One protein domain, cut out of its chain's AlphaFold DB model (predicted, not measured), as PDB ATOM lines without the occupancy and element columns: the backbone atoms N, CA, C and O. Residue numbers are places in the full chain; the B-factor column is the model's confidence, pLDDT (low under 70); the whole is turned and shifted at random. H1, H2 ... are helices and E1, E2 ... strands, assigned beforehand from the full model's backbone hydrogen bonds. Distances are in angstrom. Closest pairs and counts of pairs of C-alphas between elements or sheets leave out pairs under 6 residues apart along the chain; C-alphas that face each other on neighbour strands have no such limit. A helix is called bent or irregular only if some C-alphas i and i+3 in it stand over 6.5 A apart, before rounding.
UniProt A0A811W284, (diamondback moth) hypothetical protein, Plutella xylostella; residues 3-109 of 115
ATOM      1  N   GLU A   3     106.123  75.284 128.653       91.88
ATOM      2  CA  GLU A   3     105.592  73.935 128.475       91.88
ATOM      3  C   GLU A   3     106.713  72.952 128.101       91.88
ATOM      4  O   GLU A   3     107.513  73.223 127.199       91.88
ATOM      5  N   LEU A   4     106.741  71.790 128.758       90.38
ATOM      6  CA  LEU A   4     107.542  70.629 128.378       90.38
ATOM      7  C   LEU A   4     106.710  69.747 127.453       90.38
ATOM      8  O   LEU A   4     105.660  69.240 127.832       90.38
ATOM      9  N   VAL A   5     107.206  69.550 126.241       86.44
ATOM     10  CA  VAL A   5     106.517  68.882 125.143       86.44
ATOM     11  C   VAL A   5     107.190  67.551 124.838       86.44
ATOM     12  O   VAL A   5     108.424  67.451 124.801       86.44
ATOM     13  N   LYS A   6     106.362  66.541 124.557       81.31
ATOM     14  CA  LYS A   6     106.806  65.200 124.168       81.31
ATOM     15  C   LYS A   6     107.830  65.247 123.025       81.31
ATOM     16  O   LYS A   6     107.638  65.940 122.018       81.31
ATOM     17  N   THR A   7     108.906  64.474 123.165       75.94
ATOM     18  CA  THR A   7     109.823  64.175 122.059       75.94
ATOM     19  C   THR A   7     109.441  62.844 121.415       75.94
ATOM     20  O   THR A   7     109.190  61.866 122.108       75.94
ATOM     21  N   ASN A   8     109.398  62.814 120.081       62.75
ATOM     22  CA  ASN A   8     109.154  61.598 119.292       62.75
ATOM     23  C   ASN A   8     110.442  61.076 118.630       62.75
ATOM     24  O   ASN A   8     110.385  60.158 117.814       62.75
ATOM     25  N   ASP A   9     111.590  61.708 118.898       57.06
ATOM     26  CA  ASP A   9     112.851  61.385 118.238       57.06
ATOM     27  C   ASP A   9     113.815  60.720 119.227       57.06
ATOM     28  O   ASP A   9     114.298  61.344 120.173       57.06
ATOM     29  N   SER A  10     114.120  59.446 118.977       52.47
ATOM     30  CA  SER A  10     115.106  58.650 119.717       52.47
ATOM     31  C   SER A  10     116.558  59.069 119.436       52.47
ATOM     32  O   SER A  10     117.496  58.474 119.967       52.47
ATOM     33  N   ARG A  11     116.784  60.093 118.598       51.47
ATOM     34  CA  ARG A  11     118.122  60.525 118.156       51.47
ATOM     35  C   ARG A  11     118.785  61.594 119.017       51.47
ATOM     36  O   ARG A  11     119.871  62.051 118.655       51.47
ATOM     37  N   VAL A  12     118.212  62.000 120.150       54.91
ATOM     38  CA  VAL A  12     118.847  63.030 120.988       54.91
ATOM     39  C   VAL A  12     119.894  62.423 121.924       54.91
ATOM     40  O   VAL A  12     119.748  62.391 123.136       54.91
ATOM     41  N   SER A  13     120.979  61.928 121.333       49.81
ATOM     42  CA  SER A  13     122.161  61.405 122.036       49.81
ATOM     43  C   SER A  13     123.449  62.167 121.691       49.81
ATOM     44  O   SER A  13     124.540  61.774 122.096       49.81
ATOM     45  N   VAL A  14     123.351  63.287 120.961       45.91
ATOM     46  CA  VAL A  14     124.524  63.942 120.343       45.91
ATOM     47  C   VAL A  14     125.091  65.131 121.148       45.91
ATOM     48  O   VAL A  14     126.146  65.637 120.794       45.91
ATOM     49  N   GLY A  15     124.491  65.541 122.274       51.03
ATOM     50  CA  GLY A  15     124.980  66.689 123.076       51.03
ATOM     51  C   GLY A  15     125.368  66.405 124.535       51.03
ATOM     52  O   GLY A  15     125.868  67.295 125.215       51.03
ATOM     53  N   MET A  16     125.139  65.188 125.040       58.25
ATOM     54  CA  MET A  16     125.174  64.895 126.487       58.25
ATOM     55  C   MET A  16     126.565  65.057 127.127       58.25
ATOM     56  O   MET A  16     126.671  65.440 128.287       58.25
ATOM     57  N   ARG A  17     127.647  64.821 126.370       52.03
ATOM     58  CA  ARG A  17     129.024  64.819 126.902       52.03
ATOM     59  C   ARG A  17     129.606  66.213 127.152       52.03
ATOM     60  O   ARG A  17     130.443  66.348 128.038       52.03
ATOM     61  N   ASP A  18     129.151  67.234 126.426       58.16
ATOM     62  CA  ASP A  18     129.691  68.598 126.543       58.16
ATOM     63  C   ASP A  18     129.109  69.370 127.741       58.16
ATOM     64  O   ASP A  18     129.685  70.362 128.181       58.16
ATOM     65  N   LEU A  19     127.989  68.899 128.303       66.00
ATOM     66  CA  LEU A  19     127.322  69.515 129.456       66.00
ATOM     67  C   LEU A  19     127.804  68.962 130.809       66.00
ATOM     68  O   LEU A  19     127.378  69.454 131.851       66.00
ATOM     69  N   GLY A  20     128.670  67.940 130.816       70.81
ATOM     70  CA  GLY A  20     129.130  67.280 132.046       70.81
ATOM     71  C   GLY A  20     128.040  66.505 132.801       70.81
ATOM     72  O   GLY A  20     128.267  66.097 133.937       70.81
ATOM     73  N   ILE A  21     126.873  66.302 132.183       75.81
ATOM     74  CA  ILE A  21     125.751  65.529 132.726       75.81
ATOM     75  C   ILE A  21     125.974  64.063 132.336       75.81
ATOM     76  O   ILE A  21     126.248  63.774 131.166       75.81
ATOM     77  N   GLN A  22     125.897  63.136 133.296       78.44
ATOM     78  CA  GLN A  22     125.944  61.708 132.971       78.44
ATOM     79  C   GLN A  22     124.722  61.338 132.123       78.44
ATOM     80  O   GLN A  22     123.670  61.961 132.236       78.44
ATOM     81  N   ALA A  23     124.851  60.354 131.233       75.69
ATOM     82  CA  ALA A  23     123.780  60.044 130.284       75.69
ATOM     83  C   ALA A  23     122.483  59.607 130.995       75.69
ATOM     84  O   ALA A  23     121.395  59.914 130.518       75.69
ATOM     85  N   GLU A  24     122.608  58.934 132.139       82.25
ATOM     86  CA  GLU A  24     121.505  58.525 133.011       82.25
ATOM     87  C   GLU A  24     120.805  59.689 133.729       82.25
ATOM     88  O   GLU A  24     119.623  59.577 134.053       82.25
ATOM     89  N   ASP A  25     121.502  60.811 133.916       89.56
ATOM     90  CA  ASP A  25     121.003  62.000 134.617       89.56
ATOM     91  C   ASP A  25     120.451  63.057 133.645       89.56
ATOM     92  O   ASP A  25     120.119  64.178 134.036       89.56
ATOM     93  N   ALA A  26     120.395  62.743 132.350       89.06
ATOM     94  CA  ALA A  26     119.958  63.660 131.310       89.06
ATOM     95  C   ALA A  26     118.506  63.379 130.905       89.06
ATOM     96  O   ALA A  26     118.175  62.301 130.415       89.06
ATOM     97  N   PHE A  27     117.650  64.395 131.007       90.81
ATOM     98  CA  PHE A  27     116.287  64.358 130.487       90.81
ATOM     99  C   PHE A  27     116.155  65.314 129.303       90.81
ATOM    100  O   PHE A  27     116.239  66.535 129.454       90.81
ATOM    101  N   VAL A  28     115.950  64.768 128.104       90.12
ATOM    102  CA  VAL A  28     115.797  65.555 126.876       90.12
ATOM    103  C   VAL A  28     114.331  65.676 126.472       90.12
ATOM    104  O   VAL A  28     113.704  64.717 126.032       90.12
ATOM    105  N   CYS A  29     113.793  66.886 126.497       91.50
ATOM    106  CA  CYS A  29     112.458  67.150 125.973       91.50
ATOM    107  C   CYS A  29     112.467  68.323 125.002       91.50
ATOM    108  O   CYS A  29     113.503  68.938 124.720       91.50
ATOM    109  N   ARG A  30     111.291  68.611 124.452       93.19
ATOM    110  CA  ARG A  30     111.072  69.844 123.716       93.19
ATOM    111  C   ARG A  30     110.424  70.868 124.637       93.19
ATOM    112  O   ARG A  30     109.673  70.502 125.528       93.19
ATOM    113  N   VAL A  31     110.701  72.142 124.418       95.75
ATOM    114  CA  VAL A  31     110.185  73.251 125.217       95.75
ATOM    115  C   VAL A  31     109.619  74.339 124.315       95.75
ATOM    116  O   VAL A  31     110.115  74.576 123.209       95.75
ATOM    117  N   GLN A  32     108.570  74.994 124.792       95.56
ATOM    118  CA  GLN A  32     107.972  76.202 124.218       95.56
ATOM    119  C   GLN A  32     107.410  77.053 125.359       95.56
ATOM    120  O   GLN A  32     107.298  76.566 126.480       95.56
ATOM    121  N   TYR A  33     107.064  78.309 125.108       95.00
ATOM    122  CA  TYR A  33     106.355  79.129 126.083       95.00
ATOM    123  C   TYR A  33     104.970  79.509 125.572       95.00
ATOM    124  O   TYR A  33     104.749  79.673 124.374       95.00
ATOM    125  N   LEU A  34     104.041  79.658 126.506       92.31
ATOM    126  CA  LEU A  34     102.722  80.215 126.267       92.31
ATOM    127  C   LEU A  34     102.783  81.721 126.532       92.31
ATOM    128  O   LEU A  34     103.157  82.138 127.634       92.31
ATOM    129  N   ASN A  35     102.458  82.539 125.528       86.94
ATOM    130  CA  ASN A  35     102.367  83.984 125.709       86.94
ATOM    131  C   ASN A  35     101.030  84.355 126.364       86.94
ATOM    132  O   ASN A  35     100.041  84.584 125.676       86.94
ATOM    133  N   ASP A  36     101.035  84.387 127.692       86.12
ATOM    134  CA  ASP A  36      99.904  84.677 128.582       86.12
ATOM    135  C   ASP A  36     100.038  86.049 129.279       86.12
ATOM    136  O   ASP A  36      99.348  86.330 130.257       86.12
ATOM    137  N   LEU A  37     100.935  86.918 128.792       84.44
ATOM    138  CA  LEU A  37     101.234  88.207 129.431       84.44
ATOM    139  C   LEU A  37     100.120  89.250 129.284       84.44
ATOM    140  O   LEU A  37     100.052  90.180 130.088       84.44
ATOM    141  N   ASP A  38      99.279  89.123 128.257       83.88
ATOM    142  CA  ASP A  38      98.122  89.992 128.054       83.88
ATOM    143  C   ASP A  38      96.830  89.201 128.310       83.88
ATOM    144  O   ASP A  38      96.425  88.400 127.466       83.88
ATOM    145  N   PRO A  39      96.148  89.422 129.447       82.06
ATOM    146  CA  PRO A  39      94.918  88.709 129.779       82.06
ATOM    147  C   PRO A  39      93.734  89.068 128.866       82.06
ATOM    148  O   PRO A  39      92.694  88.416 128.948       82.06
ATOM    149  N   LEU A  40      93.851  90.108 128.030       84.00
ATOM    150  CA  LEU A  40      92.821  90.516 127.070       84.00
ATOM    151  C   LEU A  40      93.008  89.870 125.690       84.00
ATOM    152  O   LEU A  40      92.126  89.989 124.839       84.00
ATOM    153  N   MET A  41      94.132  89.188 125.457       78.94
ATOM    154  CA  MET A  41      94.352  88.429 124.231       78.94
ATOM    155  C   MET A  41      93.526  87.141 124.261       78.94
ATOM    156  O   MET A  41      93.717  86.273 125.108       78.94
ATOM    157  N   GLU A  42      92.613  86.992 123.298       67.44
ATOM    158  CA  GLU A  42      91.708  85.831 123.206       67.44
ATOM    159  C   GLU A  42      92.427  84.513 122.863       67.44
ATOM    160  O   GLU A  42      91.847  83.434 122.982       67.44
ATOM    161  N   TYR A  43      93.683  84.583 122.421       68.50
ATOM    162  CA  TYR A  43      94.471  83.432 122.001       68.50
ATOM    163  C   TYR A  43      95.861  83.477 122.622       68.50
ATOM    164  O   TYR A  43      96.720  84.273 122.239       68.50
ATOM    165  N   ASN A  44      96.099  82.539 123.533       76.19
ATOM    166  CA  ASN A  44      97.438  82.243 123.998       76.19
ATOM    167  C   ASN A  44      98.187  81.498 122.885       76.19
ATOM    168  O   ASN A  44      97.853  80.362 122.534       76.19
ATOM    169  N   VAL A  45      99.179  82.161 122.293       84.06
ATOM    170  CA  VAL A  45     100.019  81.580 121.242       84.06
ATOM    171  C   VAL A  45     101.216  80.896 121.886       84.06
ATOM    172  O   VAL A  45     101.840  81.438 122.802       84.06
ATOM    173  N   ARG A  46     101.522  79.694 121.397       89.94
ATOM    174  CA  ARG A  46     102.722  78.961 121.787       89.94
ATOM    175  C   ARG A  46     103.886  79.348 120.898       89.94
ATOM    176  O   ARG A  46     103.777  79.293 119.673       89.94
ATOM    177  N   GLU A  47     104.992  79.704 121.527       92.50
ATOM    178  CA  GLU A  47     106.161  80.252 120.863       92.50
ATOM    179  C   GLU A  47     107.439  79.524 121.324       92.50
ATOM    180  O   GLU A  47     107.620  79.267 122.517       92.50
ATOM    181  N   PRO A  48     108.358  79.184 120.407       93.31
ATOM    182  CA  PRO A  48     108.186  79.227 118.955       93.31
ATOM    183  C   PRO A  48     107.208  78.136 118.459       93.31
ATOM    184  O   PRO A  48     107.091  77.089 119.098       93.31
ATOM    185  N   PRO A  49     106.594  78.274 117.261       90.62
ATOM    186  CA  PRO A  49     105.642  77.287 116.724       90.62
ATOM    187  C   PRO A  49     106.229  75.877 116.563       90.62
ATOM    188  O   PRO A  49     105.509  74.883 116.471       90.62
ATOM    189  N   ARG A  50     107.562  75.786 116.488       91.44
ATOM    190  CA  ARG A  50     108.304  74.533 116.600       91.44
ATOM    191  C   ARG A  50     109.049  74.516 117.935       91.44
ATOM    192  O   ARG A  50     110.117  75.119 117.989       91.44
ATOM    193  N   PRO A  51     108.556  73.769 118.939       92.94
ATOM    194  CA  PRO A  51     109.251  73.578 120.207       92.94
ATOM    195  C   PRO A  51     110.722  73.191 120.021       92.94
ATOM    196  O   PRO A  51     111.035  72.349 119.163       92.94
ATOM    197  N   LEU A  52     111.595  73.794 120.823       93.25
ATOM    198  CA  LEU A  52     113.049  73.623 120.779       93.25
ATOM    199  C   LEU A  52     113.485  72.490 121.702       93.25
ATOM    200  O   LEU A  52     112.843  72.259 122.713       93.25
ATOM    201  N   TYR A  53     114.578  71.800 121.394       92.56
ATOM    202  CA  TYR A  53     115.118  70.797 122.313       92.56
ATOM    203  C   TYR A  53     115.843  71.453 123.487       92.56
ATOM    204  O   TYR A  53     116.598  72.410 123.303       92.56
ATOM    205  N   HIS A  54     115.648  70.896 124.677       92.25
ATOM    206  CA  HIS A  54     116.402  71.235 125.875       92.25
ATOM    207  C   HIS A  54     116.788  69.962 126.629       92.25
ATOM    208  O   HIS A  54     116.083  68.953 126.573       92.25
ATOM    209  N   THR A  55     117.917  70.017 127.331       92.25
ATOM    210  CA  THR A  55     118.403  68.931 128.181       92.25
ATOM    211  C   THR A  55     118.443  69.426 129.613       92.25
ATOM    212  O   THR A  55     119.228  70.315 129.934       92.25
ATOM    213  N   PHE A  56     117.602  68.834 130.451       93.56
ATOM    214  CA  PHE A  56     117.628  69.030 131.891       93.56
ATOM    215  C   PHE A  56     118.554  68.004 132.540       93.56
ATOM    216  O   PHE A  56     118.654  66.866 132.076       93.56
ATOM    217  N   ASN A  57     119.196  68.397 133.633       94.44
ATOM    218  CA  ASN A  57     119.809  67.474 134.573       94.44
ATOM    219  C   ASN A  57     118.752  67.061 135.611       94.44
ATOM    220  O   ASN A  57     118.122  67.918 136.234       94.44
ATOM    221  N   THR A  58     118.549  65.759 135.788       95.25
ATOM    222  CA  THR A  58     117.511  65.198 136.660       95.25
ATOM    223  C   THR A  58     117.862  65.221 138.141       95.25
ATOM    224  O   THR A  58     116.989  64.957 138.957       95.25
ATOM    225  N   THR A  59     119.102  65.567 138.493       96.00
ATOM    226  CA  THR A  59     119.636  65.514 139.865       96.00
ATOM    227  C   THR A  59     119.787  66.888 140.517       96.00
ATOM    228  O   THR A  59     120.173  66.979 141.682       96.00
ATOM    229  N   ILE A  60     119.493  67.970 139.788       96.31
ATOM    230  CA  ILE A  60     119.553  69.344 140.303       96.31
ATOM    231  C   ILE A  60     118.173  70.015 140.237       96.31
ATOM    232  O   ILE A  60     117.426  69.758 139.288       96.31
ATOM    233  N   PRO A  61     117.831  70.889 141.205       97.38
ATOM    234  CA  PRO A  61     116.548  71.583 141.210       97.38
ATOM    235  C   PRO A  61     116.264  72.347 139.917       97.38
ATOM    236  O   PRO A  61     117.162  72.948 139.313       97.38
ATOM    237  N   LEU A  62     115.001  72.347 139.497       97.06
ATOM    238  CA  LEU A  62     114.552  73.017 138.276       97.06
ATOM    239  C   LEU A  62     114.741  74.541 138.329       97.06
ATOM    240  O   LEU A  62     115.032  75.159 137.299       97.06
ATOM    241  N   SER A  63     114.676  75.146 139.514       96.75
ATOM    242  CA  SER A  63     114.921  76.573 139.754       96.75
ATOM    243  C   SER A  63     116.321  77.020 139.315       96.75
ATOM    244  O   SER A  63     116.486  78.138 138.821       96.75
ATOM    245  N   TYR A  64     117.327  76.138 139.368       96.19
ATOM    246  CA  TYR A  64     118.674  76.425 138.855       96.19
ATOM    247  C   TYR A  64     118.795  76.314 137.330       96.19
ATOM    248  O   TYR A  64     119.770  76.793 136.748       96.19
ATOM    249  N   GLN A  65     117.817  75.694 136.671       95.12
ATOM    250  CA  GLN A  65     117.861  75.370 135.243       95.12
ATOM    251  C   GLN A  65     116.933  76.266 134.413       95.12
ATOM    252  O   GLN A  65     117.241  76.591 133.264       95.12
ATOM    253  N   VAL A  66     115.826  76.733 134.997       95.62
ATOM    254  CA  VAL A  66     114.743  77.437 134.289       95.62
ATOM    255  C   VAL A  66     115.202  78.716 133.579       95.62
ATOM    256  O   VAL A  66     114.738  79.021 132.479       95.62
ATOM    257  N   ALA A  67     116.202  79.417 134.123       95.69
ATOM    258  CA  ALA A  67     116.793  80.589 133.477       95.69
ATOM    259  C   ALA A  67     117.455  80.256 132.130       95.69
ATOM    260  O   ALA A  67     117.503  81.097 131.233       95.69
ATOM    261  N   ALA A  68     118.012  79.053 131.959       94.69
ATOM    262  CA  ALA A  68     118.552  78.619 130.671       94.69
ATOM    263  C   ALA A  68     117.434  78.375 129.648       94.69
ATOM    264  O   ALA A  68     117.570  78.786 128.498       94.69
ATOM    265  N   VAL A  69     116.319  77.780 130.077       96.00
ATOM    266  CA  VAL A  69     115.150  77.501 129.228       96.00
ATOM    267  C   VAL A  69     114.480  78.794 128.767       96.00
ATOM    268  O   VAL A  69     114.251  78.985 127.575       96.00
ATOM    269  N   GLN A  70     114.229  79.721 129.695       95.75
ATOM    270  CA  GLN A  70     113.658  81.035 129.392       95.75
ATOM    271  C   GLN A  70     114.529  81.798 128.382       95.75
ATOM    272  O   GLN A  70     114.016  82.309 127.385       95.75
ATOM    273  N   ARG A  71     115.857  81.813 128.589       95.50
ATOM    274  CA  ARG A  71     116.811  82.434 127.657       95.50
ATOM    275  C   ARG A  71     116.844  81.749 126.299       95.50
ATOM    276  O   ARG A  71     116.937  82.455 125.307       95.50
ATOM    277  N   LEU A  72     116.763  80.420 126.240       95.75
ATOM    278  CA  LEU A  72     116.701  79.664 124.982       95.75
ATOM    279  C   LEU A  72     115.455  80.034 124.168       95.75
ATOM    280  O   LEU A  72     115.531  80.190 122.953       95.75
ATOM    281  N   LEU A  73     114.317  80.178 124.844       96.06
ATOM    282  CA  LEU A  73     113.031  80.492 124.225       96.06
ATOM    283  C   LEU A  73     112.833  81.980 123.934       96.06
ATOM    284  O   LEU A  73     111.860  82.337 123.277       96.06
ATOM    285  N   HIS A  74     113.727  82.840 124.431       95.00
ATOM    286  CA  HIS A  74     113.554  84.293 124.423       95.00
ATOM    287  C   HIS A  74     112.205  84.694 125.051       95.00
ATOM    288  O   HIS A  74     111.559  85.647 124.609       95.00
ATOM    289  N   ALA A  75     111.764  83.940 126.065       93.62
ATOM    290  CA  ALA A  75     110.460  84.143 126.677       93.62
ATOM    291  C   ALA A  75     110.435  85.497 127.417       93.62
ATOM    292  O   ALA A  75     111.353  85.781 128.193       93.62
ATOM    293  N   PRO A  76     109.404  86.335 127.204       91.94
ATOM    294  CA  PRO A  76     109.324  87.677 127.786       91.94
ATOM    295  C   PRO A  76     108.977  87.681 129.285       91.94
ATOM    296  O   PRO A  76     109.034  88.731 129.926       91.94
ATOM    297  N   HIS A  77     108.601  86.528 129.846       92.12
ATOM    298  CA  HIS A  77     108.258  86.357 131.257       92.12
ATOM    299  C   HIS A  77     109.417  86.737 132.169       92.12
ATOM    300  O   HIS A  77     110.571  86.390 131.909       92.12
ATOM    301  N   ARG A  78     109.110  87.392 133.290       91.81
ATOM    302  CA  ARG A  78     110.081  87.563 134.376       91.81
ATOM    303  C   ARG A  78     110.421  86.195 134.950       91.81
ATOM    304  O   ARG A  78     109.543  85.348 135.047       91.81
ATOM    305  N   LEU A  79     111.677  86.001 135.350       90.69
ATOM    306  CA  LEU A  79     112.148  84.708 135.849       90.69
ATOM    307  C   LEU A  79     111.333  84.221 137.059       90.69
ATOM    308  O   LEU A  79     110.980  83.050 137.110       90.69
ATOM    309  N   ASP A  80     110.981  85.138 137.964       90.00
ATOM    310  CA  ASP A  80     110.187  84.859 139.172       90.00
ATOM    311  C   ASP A  80     108.742  84.422 138.866       90.00
ATOM    312  O   ASP A  80     108.087  83.825 139.713       90.00
ATOM    313  N   ASP A  81     108.251  84.726 137.661       90.19
ATOM    314  CA  ASP A  81     106.892  84.418 137.207       90.19
ATOM    315  C   ASP A  81     106.879  83.189 136.266       90.19
ATOM    316  O   ASP A  81     105.847  82.846 135.682       90.19
ATOM    317  N   VAL A  82     108.028  82.525 136.062       92.62
ATOM    318  CA  VAL A  82     108.102  81.323 135.224       92.62
ATOM    319  C   VAL A  82     107.549  80.121 135.982       92.62
ATOM    320  O   VAL A  82     107.947  79.833 137.103       92.62
ATOM    321  N   ALA A  83     106.693  79.361 135.305       94.75
ATOM    322  CA  ALA A  83     106.260  78.031 135.709       94.75
ATOM    323  C   ALA A  83     106.540  77.036 134.577       94.75
ATOM    324  O   ALA A  83     106.496  77.423 133.401       94.75
ATOM    325  N   LEU A  84     106.804  75.777 134.931       96.62
ATOM    326  CA  LEU A  84     106.956  74.668 133.990       96.62
ATOM    327  C   LEU A  84     105.724  73.766 134.057       96.62
ATOM    328  O   LEU A  84     105.331  73.348 135.141       96.62
ATOM    329  N   GLN A  85     105.128  73.463 132.908       95.88
ATOM    330  CA  GLN A  85     103.970  72.576 132.809       95.88
ATOM    331  C   GLN A  85     104.224  71.455 131.808       95.88
ATOM    332  O   GLN A  85     104.784  71.682 130.736       95.88
ATOM    333  N   VAL A  86     103.780  70.245 132.128       95.38
ATOM    334  CA  VAL A  86     103.795  69.123 131.187       95.38
ATOM    335  C   VAL A  86     102.691  69.308 130.147       95.38
ATOM    336  O   VAL A  86     101.532  69.514 130.494       95.38
ATOM    337  N   PHE A  87     103.034  69.214 128.863       92.25
ATOM    338  CA  PHE A  87     102.084  69.254 127.755       92.25
ATOM    339  C   PHE A  87     102.283  68.043 126.842       92.25
ATOM    340  O   PHE A  87     103.312  67.890 126.172       92.25
ATOM    341  N   LYS A  88     101.285  67.160 126.807       88.31
ATOM    342  CA  LYS A  88     101.388  65.854 126.151       88.31
ATOM    343  C   LYS A  88     100.103  65.532 125.410       88.31
ATOM    344  O   LYS A  88      99.016  65.707 125.938       88.31
ATOM    345  N   ASP A  89     100.245  65.061 124.172       85.44
ATOM    346  CA  ASP A  89      99.137  64.583 123.334       85.44
ATOM    347  C   ASP A  89      97.958  65.576 123.203       85.44
ATOM    348  O   ASP A  89      96.815  65.189 122.975       85.44
ATOM    349  N   GLY A  90      98.253  66.879 123.291       85.38
ATOM    350  CA  GLY A  90      97.262  67.952 123.201       85.38
ATOM    351  C   GLY A  90      96.620  68.353 124.533       85.38
ATOM    352  O   GLY A  90      95.772  69.243 124.517       85.38
ATOM    353  N   ASP A  91      97.029  67.743 125.646       89.50
ATOM    354  CA  ASP A  91      96.463  67.960 126.975       89.50
ATOM    355  C   ASP A  91      97.473  68.556 127.967       89.50
ATOM    356  O   ASP A  91      98.692  68.361 127.862       89.50
ATOM    357  N   TYR A  92      96.937  69.306 128.927       90.19
ATOM    358  CA  TYR A  92      97.693  69.960 129.986       90.19
ATOM    359  C   TYR A  92      97.836  69.024 131.184       90.19
ATOM    360  O   TYR A  92      96.862  68.674 131.847       90.19
ATOM    361  N   GLY A  93      99.077  68.648 131.464       91.56
ATOM    362  CA  GLY A  93      99.462  67.873 132.629       91.56
ATOM    363  C   GLY A  93      99.788  68.746 133.848       91.56
ATOM    364  O   GLY A  93      99.445  69.938 133.893       91.56
ATOM    365  N   PRO A  94     100.457  68.153 134.852       94.25
ATOM    366  CA  PRO A  94     100.819  68.842 136.081       94.25
ATOM    367  C   PRO A  94     101.826  69.974 135.844       94.25
ATOM    368  O   PRO A  94     102.588  69.992 134.871       94.25
ATOM    369  N   TYR A  95     101.824  70.921 136.782       96.12
ATOM    370  CA  TYR A  95     102.911  71.878 136.943       96.12
ATOM    371  C   TYR A  95     104.034  71.216 137.728       96.12
ATOM    372  O   TYR A  95     103.776  70.567 138.740       96.12
ATOM    373  N   LEU A  96     105.263  71.399 137.260       97.38
ATOM    374  CA  LEU A  96     106.440  70.868 137.927       97.38
ATOM    375  C   LEU A  96     106.838  71.769 139.093       97.38
ATOM    376  O   LEU A  96     106.790  73.000 138.984       97.38
ATOM    377  N   ASP A  97     107.273  71.150 140.184       97.56
ATOM    378  CA  ASP A  97     107.829  71.865 141.323       97.56
ATOM    379  C   ASP A  97     109.252  72.329 140.997       97.56
ATOM    380  O   ASP A  97     110.149  71.513 140.764       97.56
ATOM    381  N   LEU A  98     109.454  73.651 140.970       97.06
ATOM    382  CA  LEU A  98     110.740  74.255 140.633       97.06
ATOM    383  C   LEU A  98     111.791  74.078 141.735       97.06
ATOM    384  O   LEU A  98     112.986  74.123 141.436       97.06
ATOM    385  N   ASP A  99     111.379  73.867 142.984       97.00
ATOM    386  CA  ASP A  99     112.308  73.662 144.097       97.00
ATOM    387  C   ASP A  99     112.824  72.215 144.168       97.00
ATOM    388  O   ASP A  99     113.853  71.957 144.799       97.00
ATOM    389  N   SER A 100     112.171  71.300 143.446       97.69
ATOM    390  CA  SER A 100     112.525  69.885 143.346       97.69
ATOM    391  C   SER A 100     113.329  69.567 142.078       97.69
ATOM    392  O   SER A 100     113.372  70.323 141.098       97.69
ATOM    393  N   THR A 101     114.006  68.421 142.090       97.50
ATOM    394  CA  THR A 101     114.674  67.849 140.911       97.50
ATOM    395  C   THR A 101     113.663  67.126 140.009       97.50
ATOM    396  O   THR A 101     112.560  66.805 140.446       97.50
ATOM    397  N   LEU A 102     114.011  66.835 138.745       95.88
ATOM    398  CA  LEU A 102     113.143  65.998 137.894       95.88
ATOM    399  C   LEU A 102     113.118  64.533 138.348       95.88
ATOM    400  O   LEU A 102     112.120  63.860 138.133       95.88
ATOM    401  N   GLY A 103     114.201  64.040 138.957       95.25
ATOM    402  CA  GLY A 103     114.257  62.674 139.479       95.25
ATOM    403  C   GLY A 103     113.326  62.444 140.672       95.25
ATOM    404  O   GLY A 103     112.861  61.329 140.864       95.25
ATOM    405  N   GLU A 104     113.023  63.488 141.447       97.19
ATOM    406  CA  GLU A 104     112.082  63.433 142.578       97.19
ATOM    407  C   GLU A 104     110.604  63.505 142.162       97.19
ATOM    408  O   GLU A 104     109.744  63.282 143.006       97.19
ATOM    409  N   GLN A 105     110.315  63.820 140.895       96.19
ATOM    410  CA  GLN A 105     108.957  63.947 140.344       96.19
ATOM    411  C   GLN A 105     108.841  63.225 138.987       96.19
ATOM    412  O   GLN A 105     108.234  63.729 138.037       96.19
ATOM    413  N   GLU A 106     109.498  62.066 138.849       93.25
ATOM    414  CA  GLU A 106     109.594  61.347 137.570       93.25
ATOM    415  C   GLU A 106     108.239  60.824 137.070       93.25
ATOM    416  O   GLU A 106     108.034  60.715 135.858       93.25
ATOM    417  N   GLU A 107     107.304  60.553 137.984       93.31
ATOM    418  CA  GLU A 107     105.936  60.133 137.686       93.31
ATOM    419  C   GLU A 107     105.190  61.162 136.826       93.31
ATOM    420  O   GLU A 107     104.438  60.798 135.921       93.31
ATOM    421  N   GLU A 108     105.497  62.447 137.004       93.88
ATOM    422  CA  GLU A 108     104.818  63.536 136.299       93.88
ATOM    423  C   GLU A 108     105.288  63.678 134.854       93.88
ATOM    424  O   GLU A 108     104.631  64.303 134.018       93.88
ATOM    425  N   LEU A 109     106.422  63.055 134.538       90.75
ATOM    426  CA  LEU A 109     107.038  63.063 133.220       90.75
ATOM    427  C   LEU A 109     106.615  61.855 132.373       90.75
ATOM    428  O   LEU A 109     107.089  61.706 131.239       90.75
TER     429      LEU A 109
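Overview. This is residues 3 to 109 of the 115 residues of the protein "(diamondback moth) hypothetical protein" of Plutella xylostella (UniProt A0A811W284). A long two-stranded hairpin, E2 and E3, forms one part of a strongly twisted sheet, with the shorter strands E1, E4 and E5 continuing it beside E2; H1 packs across E2, and the short H2 only grazes the sheet. The link of residues 6 to 25 holds Arg 17 and the turn between E2 and E3 holds Leu 40, the two residues whose C-alphas are farthest apart. The printed part has 107 residues, with five named strands and two named helices in the order E1 E2 E3 H1 E4 E5 H2; under half of the residues are in these elements, and the class is mixed, helices and strands. The sheet's order is E3 E2 E1 E4 E5, mixed in direction. The whole is compact, with a radius of gyration of the C-alphas of 13.9 A, yet elongated in outline, 44 by 28 by 25 A.

Arrangement. Start at E1, residues 3 to 5, an inner strand. E2, residues 26 to 35, is its antiparallel neighbour, with N 5 and O 30 at 2.7 A. E3, residues 45 to 57, is an edge strand antiparallel to E2, with N 31 and O 52 at 2.7 A; E1, E2 and E3 form a meander, each strand the antiparallel neighbour of the one before. H1, residues 66 to 73, is on the sheet over E2 at a height of 7.6 A, across the strands at 64 degrees to E2 on the local plane; their closest C-alphas are those of Gln 32 and Leu 73, 6.6 A. E4, residues 84 to 88, is parallel to E1, with N 4 and O 85 at 2.8 A. E3, H1 and E4 make a split strand-helix-strand unit, two strands of one sheet that are not neighbours, with a helix between them along the chain and E2 and E1 between them in the sheet; its crossover is right-handed. E5, residues 91 to 95, forms a hairpin with E4, with N 93 and O 86 at 2.8 A. H2, residues 103 to 109, only grazes the sheet; Pro 94 and Glu 108 are its closest C-alphas to E5, 6.6 A. H1 and H2 are apart. In H1 every O i to N i+4 pair is within hydrogen-bond range; in H2 0 of 3 are, beside 2 of 4 O i to N i+3 pairs.

Along the chain. Find C-alpha 3 at (105.592, 73.935, 128.475), where E1 begins. E2 runs 27.5 A from C-alpha 26 at (119.958, 63.660, 131.310), and E3 27.7 A, bending by 81 degrees at residue 50. H1 measures 10.7 A, E4 13.0 A and E5 12.5 A. H2 ends at C-alpha 109, (107.038, 63.063, 133.220); it is irregular, with C-alphas 104 and 107 8.5 A apart.

Size, cuts and confidence. The C-alphas of Arg 17 and Leu 40 are 44.4 A apart. The printed part has no cut; the link E1 to E2, 20 residues, is long. Mean pLDDT of the printed part is 86.7, with residues 8 to 19 and 42 to 43 under 70 in this model.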